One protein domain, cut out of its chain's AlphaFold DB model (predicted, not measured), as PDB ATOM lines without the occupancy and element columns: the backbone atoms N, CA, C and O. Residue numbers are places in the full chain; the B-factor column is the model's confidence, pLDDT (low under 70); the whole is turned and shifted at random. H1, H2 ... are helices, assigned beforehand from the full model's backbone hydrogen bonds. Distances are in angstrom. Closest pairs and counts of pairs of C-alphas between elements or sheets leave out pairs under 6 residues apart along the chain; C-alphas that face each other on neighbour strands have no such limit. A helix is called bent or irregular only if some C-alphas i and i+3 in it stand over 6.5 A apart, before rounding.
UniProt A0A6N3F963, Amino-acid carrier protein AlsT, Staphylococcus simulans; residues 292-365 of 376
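What this domain is: This is residues 292 to 365 of the 376 residues of the protein "Amino-acid carrier protein AlsT" of Staphylococcus simulans (UniProt A0A6N3F963). The picture is a loose, open frame of three helices: the long H1 makes one side, H2 makes the side across from it, and H3 runs from near the last residues of H2 toward the last residues of H1 and on beyond them. Between H1 and H2 the long link, residues 317 to 334, folds back through the middle, and the first residues of H1, 292 to 300, stick out beyond a kink. The printed part has 74 residues, with three named helices in the order H1, H2, H3 and no named strand; its class is all helix. The whole is loose, with a radius of gyration of the C-alphas of 15.0 A, and elongated, spanning 49 by 26 by 19 A.

How they stand to each other: Start with H1, residues 292 to 316, and look near residue 299, where it has a kink of 57 degrees. H1 is irregular there: C-alphas 297 and 300 are 7.6 A apart. Go on through the long link to H2, residues 335 to 347; H1 and H2 are apart. H2 is only just irregular, with C-alphas 338 and 341 at 6.9 A. A tight link of 4 residues then brings you to H3, residues 352 to 364, and H2 and H3 are apart. H1 and H3 are close but not clearly touching: their closest C-alphas, those of Lys 316 and Val 356, are 7.0 A apart. These two helices run the same way at a steep tilt of 61 degrees. In H3 every O i to N i+4 pair is within hydrogen-bond range; in H1 it is 19 of 21 and in H2 7 of 9.

Where its parts are: Find C-alpha 292 at (-64.054, -41.023, 27.827); from there H1 runs to C-alpha 316 at (-45.633, -16.485, 41.236), 33.5 A from first to last C-alpha. In the link after it, find C-alpha 323 at (-46.890, -26.853, 43.602). H2 begins at C-alpha 335, at (-51.998, -40.327, 48.629), and is 17.5 A long. H3 is 18.7 A long and ends at C-alpha 364, at (-33.704, -8.810, 36.752).

The domain as a whole: The two C-alphas farthest apart are those of Ile 293 and Lys 365, at 49.2 A. Two stretches stand free: residues 292 to 300, which belong to H1, and residues 343 to 349, of which 343 to 347 belong to H2. The body without them spans 43 by 23 by 12 A. The printed part has no cut. The link from H1 to H2 is long, with 18 residues. The mean pLDDT of the printed part is 85.8, and residues 361 to 365 are under 70.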
ATOM      1  N   ILE A 292     -63.178 -42.199  27.986       91.62
ATOM      2  CA  ILE A 292     -64.054 -41.023  27.827       91.62
ATOM      3  C   ILE A 292     -65.038 -40.913  28.997       91.62
ATOM      4  O   ILE A 292     -65.220 -39.826  29.548       91.62
ATOM      5  N   ILE A 293     -65.629 -42.032  29.430       92.56
ATOM      6  CA  ILE A 293     -66.510 -42.060  30.606       92.56
ATOM      7  C   ILE A 293     -65.728 -41.661  31.864       92.56
ATOM      8  O   ILE A 293     -66.202 -40.843  32.654       92.56
ATOM      9  N   ALA A 294     -64.507 -42.178  32.032       91.50
ATOM     10  CA  ALA A 294     -63.647 -41.811  33.153       91.50
ATOM     11  C   ALA A 294     -63.296 -40.311  33.151       91.50
ATOM     12  O   ALA A 294     -63.403 -39.664  34.192       91.50
ATOM     13  N   ILE A 295     -62.950 -39.733  31.995       92.56
ATOM     14  CA  ILE A 295     -62.707 -38.291  31.838       92.56
ATOM     15  C   ILE A 295     -63.959 -37.498  32.211       92.56
ATOM     16  O   ILE A 295     -63.861 -36.506  32.931       92.56
ATOM     17  N   TRP A 296     -65.140 -37.935  31.769       92.88
ATOM     18  CA  TRP A 296     -66.388 -37.257  32.101       92.88
ATOM     19  C   TRP A 296     -66.680 -37.271  33.607       92.88
ATOM     20  O   TRP A 296     -67.140 -36.270  34.147       92.88
ATOM     21  N   ILE A 297     -66.336 -38.345  34.320       92.50
ATOM     22  CA  ILE A 297     -66.448 -38.406  35.787       92.50
ATOM     23  C   ILE A 297     -65.380 -37.526  36.466       92.50
ATOM     24  O   ILE A 297     -65.678 -36.809  37.421       92.50
ATOM     25  N   LEU A 298     -64.144 -37.537  35.960       90.81
ATOM     26  CA  LEU A 298     -62.979 -36.871  36.561       90.81
ATOM     27  C   LEU A 298     -62.755 -35.424  36.089       90.81
ATOM     28  O   LEU A 298     -61.797 -34.781  36.528       90.81
ATOM     29  N   HIS A 299     -63.631 -34.876  35.239       93.31
ATOM     30  CA  HIS A 299     -63.437 -33.544  34.661       93.31
ATOM     31  C   HIS A 299     -63.331 -32.450  35.731       93.31
ATOM     32  O   HIS A 299     -62.540 -31.523  35.576       93.31
ATOM     33  N   ARG A 300     -64.090 -32.556  36.833       92.62
ATOM     34  CA  ARG A 300     -64.070 -31.556  37.913       92.62
ATOM     35  C   ARG A 300     -62.701 -31.484  38.604       92.62
ATOM     36  O   ARG A 300     -62.103 -30.414  38.536       92.62
ATOM     37  N   PRO A 301     -62.150 -32.582  39.171       91.75
ATOM     38  CA  PRO A 301     -60.788 -32.582  39.707       91.75
ATOM     39  C   PRO A 301     -59.728 -32.060  38.731       91.75
ATOM     40  O   PRO A 301     -58.848 -31.300  39.131       91.75
ATOM     41  N   ALA A 302     -59.816 -32.444  37.454       92.19
ATOM     42  CA  ALA A 302     -58.856 -32.018  36.440       92.19
ATOM     43  C   ALA A 302     -58.919 -30.502  36.180       92.19
ATOM     44  O   ALA A 302     -57.886 -29.832  36.157       92.19
ATOM     45  N   VAL A 303     -60.127 -29.948  36.032       94.38
ATOM     46  CA  VAL A 303     -60.344 -28.505  35.838       94.38
ATOM     47  C   VAL A 303     -59.952 -27.713  37.084       94.38
ATOM     48  O   VAL A 303     -59.357 -26.646  36.960       94.38
ATOM     49  N   ASP A 304     -60.242 -28.221  38.280       93.75
ATOM     50  CA  ASP A 304     -59.860 -27.564  39.531       93.75
ATOM     51  C   ASP A 304     -58.335 -27.523  39.698       93.75
ATOM     52  O   ASP A 304     -57.784 -26.482  40.054       93.75
ATOM     53  N   ALA A 305     -57.633 -28.610  39.356       94.25
ATOM     54  CA  ALA A 305     -56.172 -28.624  39.327       94.25
ATOM     55  C   ALA A 305     -55.604 -27.647  38.281       94.25
ATOM     56  O   ALA A 305     -54.605 -26.981  38.542       94.25
ATOM     57  N   LEU A 306     -56.230 -27.518  37.108       95.81
ATOM     58  CA  LEU A 306     -55.807 -26.532  36.108       95.81
ATOM     59  C   LEU A 306     -55.994 -25.092  36.614       95.81
ATOM     60  O   LEU A 306     -55.096 -24.268  36.461       95.81
ATOM     61  N   LYS A 307     -57.123 -24.794  37.262       95.81
ATOM     62  CA  LYS A 307     -57.380 -23.472  37.850       95.81
ATOM     63  C   LYS A 307     -56.389 -23.134  38.966       95.81
ATOM     64  O   LYS A 307     -55.921 -21.999  39.020       95.81
ATOM     65  N   ASP A 308     -56.053 -24.101  39.823       95.88
ATOM     66  CA  ASP A 308     -55.009 -23.944  40.847       95.88
ATOM     67  C   ASP A 308     -53.653 -23.609  40.205       95.88
ATOM     68  O   ASP A 308     -53.010 -22.623  40.568       95.88
ATOM     69  N   TYR A 309     -53.269 -24.344  39.159       96.19
ATOM     70  CA  TYR A 309     -52.049 -24.065  38.405       96.19
ATOM     71  C   TYR A 309     -52.017 -22.647  37.826       96.19
ATOM     72  O   TYR A 309     -51.027 -21.933  37.996       96.19
ATOM     73  N   GLU A 310     -53.085 -22.219  37.151       95.75
ATOM     74  CA  GLU A 310     -53.174 -20.883  36.555       95.75
ATOM     75  C   GLU A 310     -53.130 -19.775  37.611       95.75
ATOM     76  O   GLU A 310     -52.500 -18.734  37.403       95.75
ATOM     77  N   PHE A 311     -53.774 -19.995  38.757       95.50
ATOM     78  CA  PHE A 311     -53.732 -19.081  39.890       95.50
ATOM     79  C   PHE A 311     -52.308 -18.939  40.437       95.50
ATOM     80  O   PHE A 311     -51.799 -17.820  40.546       95.50
ATOM     81  N   GLN A 312     -51.623 -20.056  40.691       94.00
ATOM     82  CA  GLN A 312     -50.237 -20.048  41.157       94.00
ATOM     83  C   GLN A 312     -49.282 -19.450  40.118       94.00
ATOM     84  O   GLN A 312     -48.390 -18.682  40.475       94.00
ATOM     85  N   MET A 313     -49.485 -19.733  38.829       93.25
ATOM     86  CA  MET A 313     -48.707 -19.144  37.738       93.25
ATOM     87  C   MET A 313     -48.838 -17.617  37.721       93.25
ATOM     88  O   MET A 313     -47.824 -16.925  37.604       93.25
ATOM     89  N   LYS A 314     -50.057 -17.085  37.880       92.94
ATOM     90  CA  LYS A 314     -50.309 -15.638  37.948       92.94
ATOM     91  C   LYS A 314     -49.674 -15.003  39.185       92.94
ATOM     92  O   LYS A 314     -49.039 -13.960  39.062       92.94
ATOM     93  N   GLN A 315     -49.786 -15.633  40.355       92.00
ATOM     94  CA  GLN A 315     -49.204 -15.105  41.597       92.00
ATOM     95  C   GLN A 315     -47.671 -15.139  41.608       92.00
ATOM     96  O   GLN A 315     -47.013 -14.172  41.998       92.00
ATOM     97  N   LYS A 316     -47.084 -16.260  41.183       87.69
ATOM     98  CA  LYS A 316     -45.633 -16.485  41.236       87.69
ATOM     99  C   LYS A 316     -44.910 -15.918  40.003       87.69
ATOM    100  O   LYS A 316     -43.689 -15.775  40.023       87.69
ATOM    101  N   GLY A 317     -45.648 -15.542  38.953       85.56
ATOM    102  CA  GLY A 317     -45.129 -15.001  37.689       85.56
ATOM    103  C   GLY A 317     -44.535 -16.057  36.747       85.56
ATOM    104  O   GLY A 317     -43.990 -15.715  35.699       85.56
ATOM    105  N   SER A 318     -44.595 -17.335  37.122       87.62
ATOM    106  CA  SER A 318     -44.130 -18.470  36.327       87.62
ATOM    107  C   SER A 318     -44.817 -19.745  36.803       87.62
ATOM    108  O   SER A 318     -44.927 -19.986  38.008       87.62
ATOM    109  N   GLY A 319     -45.228 -20.591  35.859       86.69
ATOM    110  CA  GLY A 319     -45.778 -21.911  36.161       86.69
ATOM    111  C   GLY A 319     -44.756 -22.842  36.813       86.69
ATOM    112  O   GLY A 319     -45.141 -23.737  37.557       86.69
ATOM    113  N   ASN A 320     -43.452 -22.601  36.632       85.75
ATOM    114  CA  ASN A 320     -42.378 -23.444  37.174       85.75
ATOM    115  C   ASN A 320     -42.424 -23.595  38.699       85.75
ATOM    116  O   ASN A 320     -42.040 -24.641  39.211       85.75
ATOM    117  N   PHE A 321     -42.992 -22.627  39.416       86.44
ATOM    118  CA  PHE A 321     -43.118 -22.665  40.876       86.44
ATOM    119  C   PHE A 321     -44.460 -23.177  41.386       86.44
ATOM    120  O   PHE A 321     -44.688 -23.197  42.598       86.44
ATOM    121  N   ALA A 322     -45.372 -23.554  40.489       91.31
ATOM    122  CA  ALA A 322     -46.640 -24.129  40.904       91.31
ATOM    123  C   ALA A 322     -46.393 -25.478  41.595       91.31
ATOM    124  O   ALA A 322     -45.701 -26.344  41.044       91.31
ATOM    125  N   ILE A 323     -46.948 -25.637  42.793       91.94
ATOM    126  CA  ILE A 323     -46.890 -26.853  43.602       91.94
ATOM    127  C   ILE A 323     -48.316 -27.239  43.951       91.94
ATOM    128  O   ILE A 323     -49.055 -26.450  44.536       91.94
ATOM    129  N   TYR A 324     -48.702 -28.450  43.580       93.88
ATOM    130  CA  TYR A 324     -50.061 -28.913  43.797       93.88
ATOM    131  C   TYR A 324     -50.270 -29.349  45.243       93.88
ATOM    132  O   TYR A 324     -49.514 -30.164  45.771       93.88
ATOM    133  N   LYS A 325     -51.308 -28.800  45.877       91.19
ATOM    134  CA  LYS A 325     -51.710 -29.118  47.253       91.19
ATOM    135  C   LYS A 325     -53.222 -29.373  47.258       91.19
ATOM    136  O   LYS A 325     -53.987 -28.422  47.417       91.19
ATOM    137  N   PRO A 326     -53.673 -30.616  47.006       90.81
ATOM    138  CA  PRO A 326     -55.098 -30.911  46.939       90.81
ATOM    139  C   PRO A 326     -55.758 -30.794  48.315       90.81
ATOM    140  O   PRO A 326     -55.139 -31.072  49.340       90.81
ATOM    141  N   ASP A 327     -57.042 -30.433  48.328       88.06
ATOM    142  CA  ASP A 327     -57.876 -30.487  49.531       88.06
ATOM    143  C   ASP A 327     -58.141 -31.961  49.909       88.06
ATOM    144  O   ASP A 327     -58.768 -32.678  49.114       88.06
ATOM    145  N   PRO A 328     -57.712 -32.425  51.101       87.81
ATOM    146  CA  PRO A 328     -57.912 -33.806  51.541       87.81
ATOM    147  C   PRO A 328     -59.383 -34.230  51.561       87.81
ATOM    148  O   PRO A 328     -59.687 -35.399  51.339       87.81
ATOM    149  N   ASN A 329     -60.309 -33.289  51.782       87.56
ATOM    150  CA  ASN A 329     -61.742 -33.584  51.820       87.56
ATOM    151  C   ASN A 329     -62.317 -33.845  50.424       87.56
ATOM    152  O   ASN A 329     -63.301 -34.568  50.280       87.56
ATOM    153  N   LYS A 330     -61.717 -33.248  49.389       86.12
ATOM    154  CA  LYS A 330     -62.161 -33.399  47.997       86.12
ATOM    155  C   LYS A 330     -61.484 -34.571  47.299       86.12
ATOM    156  O   LYS A 330     -62.101 -35.199  46.443       86.12
ATOM    157  N   LEU A 331     -60.224 -34.849  47.636       87.75
ATOM    158  CA  LEU A 331     -59.405 -35.883  46.997       87.75
ATOM    159  C   LEU A 331     -58.705 -36.768  48.042       87.75
ATOM    160  O   LEU A 331     -57.474 -36.801  48.092       87.75
ATOM    161  N   PRO A 332     -59.459 -37.532  48.855       85.62
ATOM    162  CA  PRO A 332     -58.887 -38.332  49.943       85.62
ATOM    163  C   PRO A 332     -57.980 -39.466  49.448       85.62
ATOM    164  O   PRO A 332     -57.124 -39.950  50.179       85.62
ATOM    165  N   THR A 333     -58.143 -39.895  48.194       85.81
ATOM    166  CA  THR A 333     -57.351 -40.966  47.574       85.81
ATOM    167  C   THR A 333     -56.069 -40.470  46.899       85.81
ATOM    168  O   THR A 333     -55.316 -41.281  46.365       85.81
ATOM    169  N   ALA A 334     -55.781 -39.162  46.925       86.88
ATOM    170  CA  ALA A 334     -54.579 -38.574  46.331       86.88
ATOM    171  C   ALA A 334     -53.339 -38.742  47.234       86.88
ATOM    172  O   ALA A 334     -52.644 -37.772  47.535       86.88
ATOM    173  N   THR A 335     -53.051 -39.978  47.655       86.75
ATOM    174  CA  THR A 335     -51.998 -40.327  48.629       86.75
ATOM    175  C   THR A 335     -50.633 -39.745  48.271       86.75
ATOM    176  O   THR A 335     -49.981 -39.146  49.121       86.75
ATOM    177  N   PHE A 336     -50.239 -39.820  46.997       88.88
ATOM    178  CA  PHE A 336     -48.975 -39.250  46.527       88.88
ATOM    179  C   PHE A 336     -48.857 -37.749  46.839       88.88
ATOM    180  O   PHE A 336     -47.832 -37.295  47.337       88.88
ATOM    181  N   TRP A 337     -49.908 -36.971  46.574       91.31
ATOM    182  CA  TRP A 337     -49.892 -35.517  46.761       91.31
ATOM    183  C   TRP A 337     -50.094 -35.098  48.219       91.31
ATOM    184  O   TRP A 337     -49.612 -34.041  48.619       91.31
ATOM    185  N   LEU A 338     -50.797 -35.914  49.006       90.75
ATOM    186  CA  LEU A 338     -51.087 -35.640  50.412       90.75
ATOM    187  C   LEU A 338     -49.952 -36.070  51.351       90.75
ATOM    188  O   LEU A 338     -49.717 -35.408  52.360       90.75
ATOM    189  N   GLU A 339     -49.234 -37.147  51.025       88.56
ATOM    190  CA  GLU A 339     -48.235 -37.744  51.917       88.56
ATOM    191  C   GLU A 339     -46.826 -37.773  51.325       88.56
ATOM    192  O   GLU A 339     -45.891 -37.264  51.947       88.56
ATOM    193  N   ASP A 340     -46.649 -38.366  50.143       87.81
ATOM    194  CA  ASP A 340     -45.315 -38.656  49.603       87.81
ATOM    195  C   ASP A 340     -44.604 -37.397  49.107       87.81
ATOM    196  O   ASP A 340     -43.432 -37.166  49.413       87.81
ATOM    197  N   TYR A 341     -45.313 -36.553  48.361       89.62
ATOM    198  CA  TYR A 341     -44.755 -35.341  47.777       89.62
ATOM    199  C   TYR A 341     -44.330 -34.313  48.848       89.62
ATOM    200  O   TYR A 341     -43.199 -33.821  48.783       89.62
ATOM    201  N   PRO A 342     -45.129 -34.039  49.903       88.06
ATOM    202  CA  PRO A 342     -44.687 -33.197  51.015       88.06
ATOM    203  C   PRO A 342     -43.469 -33.743  51.773       88.06
ATOM    204  O   PRO A 342     -42.636 -32.949  52.210       88.06
ATOM    205  N   LYS A 343     -43.338 -35.071  51.933       87.56
ATOM    206  CA  LYS A 343     -42.140 -35.685  52.539       87.56
ATOM    207  C   LYS A 343     -40.898 -35.399  51.691       87.56
ATOM    208  O   LYS A 343     -39.928 -34.864  52.215       87.56
ATOM    209  N   ARG A 344     -40.978 -35.610  50.372       87.38
ATOM    210  CA  ARG A 344     -39.873 -35.315  49.438       87.38
ATOM    211  C   ARG A 344     -39.414 -33.859  49.493       87.38
ATOM    212  O   ARG A 344     -38.216 -33.601  49.472       87.38
ATOM    213  N   LEU A 345     -40.346 -32.907  49.581       85.50
ATOM    214  CA  LEU A 345     -39.999 -31.486  49.696       85.50
ATOM    215  C   LEU A 345     -39.225 -31.174  50.984       85.50
ATOM    216  O   LEU A 345     -38.289 -30.374  50.954       85.50
ATOM    217  N   LYS A 346     -39.604 -31.809  52.102       85.06
ATOM    218  CA  LYS A 346     -38.900 -31.666  53.385       85.06
ATOM    219  C   LYS A 346     -37.498 -32.262  53.315       85.06
ATOM    220  O   LYS A 346     -36.551 -31.589  53.714       85.06
ATOM    221  N   ASP A 347     -37.375 -33.466  52.765       83.56
ATOM    222  CA  ASP A 347     -36.094 -34.167  52.617       83.56
ATOM    223  C   ASP A 347     -35.130 -33.407  51.690       83.56
ATOM    224  O   ASP A 347     -33.920 -33.410  51.898       83.56
ATOM    225  N   ALA A 348     -35.664 -32.700  50.690       81.56
ATOM    226  CA  ALA A 348     -34.894 -31.865  49.770       81.56
ATOM    227  C   ALA A 348     -34.573 -30.454  50.308       81.56
ATOM    228  O   ALA A 348     -33.993 -29.653  49.574       81.56
ATOM    229  N   HIS A 349     -34.974 -30.115  51.542       80.44
ATOM    230  CA  HIS A 349     -34.871 -28.764  52.115       80.44
ATOM    231  C   HIS A 349     -35.406 -27.660  51.183       80.44
ATOM    232  O   HIS A 349     -34.859 -26.558  51.108       80.44
ATOM    233  N   PHE A 350     -36.472 -27.956  50.437       78.75
ATOM    234  CA  PHE A 350     -36.983 -27.042  49.424       78.75
ATOM    235  C   PHE A 350     -37.760 -25.881  50.060       78.75
ATOM    236  O   PHE A 350     -38.813 -26.089  50.664       78.75
ATOM    237  N   ASN A 351     -37.267 -24.651  49.879       79.44
ATOM    238  CA  ASN A 351     -37.957 -23.423  50.276       79.44
ATOM    239  C   ASN A 351     -38.575 -22.732  49.043       79.44
ATOM    240  O   ASN A 351     -37.860 -22.242  48.165       79.44
ATOM    241  N   GLU A 352     -39.913 -22.697  48.982       76.12
ATOM    242  CA  GLU A 352     -40.660 -22.115  47.857       76.12
ATOM    243  C   GLU A 352     -40.341 -20.625  47.649       76.12
ATOM    244  O   GLU A 352     -40.151 -20.192  46.509       76.12
ATOM    245  N   ASP A 353     -40.248 -19.847  48.730       77.75
ATOM    246  CA  ASP A 353     -40.071 -18.392  48.668       77.75
ATOM    247  C   ASP A 353     -38.662 -18.019  48.191       77.75
ATOM    248  O   ASP A 353     -38.491 -17.131  47.351       77.75
ATOM    249  N   GLU A 354     -37.647 -18.756  48.650       77.38
ATOM    250  CA  GLU A 354     -36.267 -18.600  48.178       77.38
ATOM    251  C   GLU A 354     -36.120 -18.944  46.692       77.38
ATOM    252  O   GLU A 354     -35.409 -18.247  45.961       77.38
ATOM    253  N   ALA A 355     -36.792 -20.001  46.226       75.44
ATOM    254  CA  ALA A 355     -36.747 -20.417  44.828       75.44
ATOM    255  C   ALA A 355     -37.361 -19.349  43.902       75.44
ATOM    256  O   ALA A 355     -36.757 -18.978  42.890       75.44
ATOM    257  N   VAL A 356     -38.518 -18.794  44.284       76.00
ATOM    258  CA  VAL A 356     -39.182 -17.707  43.546       76.00
ATOM    259  C   VAL A 356     -38.327 -16.434  43.556       76.00
ATOM    260  O   VAL A 356     -38.180 -15.779  42.518       76.00
ATOM    261  N   ALA A 357     -37.733 -16.081  44.701       76.25
ATOM    262  CA  ALA A 357     -36.879 -14.903  44.835       76.25
ATOM    263  C   ALA A 357     -35.608 -15.001  43.971       76.25
ATOM    264  O   ALA A 357     -35.268 -14.040  43.274       76.25
ATOM    265  N   LYS A 358     -34.940 -16.165  43.947       76.88
ATOM    266  CA  LYS A 358     -33.759 -16.408  43.100       76.88
ATOM    267  C   LYS A 358     -34.064 -16.235  41.611       76.88
ATOM    268  O   LYS A 358     -33.289 -15.576  40.920       76.88
ATOM    269  N   GLU A 359     -35.179 -16.763  41.101       71.50
ATOM    270  CA  GLU A 359     -35.508 -16.629  39.669       71.50
ATOM    271  C   GLU A 359     -35.935 -15.205  39.295       71.50
ATOM    272  O   GLU A 359     -35.528 -14.704  38.246       71.50
ATOM    273  N   LYS A 360     -36.693 -14.508  40.154       70.62
ATOM    274  CA  LYS A 360     -37.011 -13.084  39.935       70.62
ATOM    275  C   LYS A 360     -35.739 -12.226  39.938       70.62
ATOM    276  O   LYS A 360     -35.575 -11.377  39.063       70.62
ATOM    277  N   GLY A 361     -34.803 -12.501  40.848       65.62
ATOM    278  CA  GLY A 361     -33.483 -11.868  40.875       65.62
ATOM    279  C   GLY A 361     -32.629 -12.177  39.637       65.62
ATOM    280  O   GLY A 361     -31.963 -11.285  39.118       65.62
ATOM    281  N   ALA A 362     -32.684 -13.407  39.118       61.34
ATOM    282  CA  ALA A 362     -31.986 -13.808  37.895       61.34
ATOM    283  C   ALA A 362     -32.589 -13.171  36.627       61.34
ATOM    284  O   ALA A 362     -31.844 -12.740  35.748       61.34
ATOM    285  N   LYS A 363     -33.921 -13.039  36.542       56.75
ATOM    286  CA  LYS A 363     -34.598 -12.322  35.443       56.75
ATOM    287  C   LYS A 363     -34.277 -10.825  35.440       56.75
ATOM    288  O   LYS A 363     -34.091 -10.266  34.363       56.75
ATOM    289  N   ASN A 364     -34.123 -10.211  36.616       54.50
ATOM    290  CA  ASN A 364     -33.704  -8.810  36.752       54.50
ATOM    291  C   ASN A 364     -32.210  -8.575  36.452       54.50
ATOM    292  O   ASN A 364     -31.806  -7.433  36.263       54.50
ATOM    293  N   LYS A 365     -31.389  -9.632  36.377       51.62
ATOM    294  CA  LYS A 365     -29.957  -9.568  36.023       51.62
ATOM    295  C   LYS A 365     -29.667  -9.814  34.534       51.62
ATOM    296  O   LYS A 365     -28.510 -10.033  34.177       51.62
TER     297      LYS A 365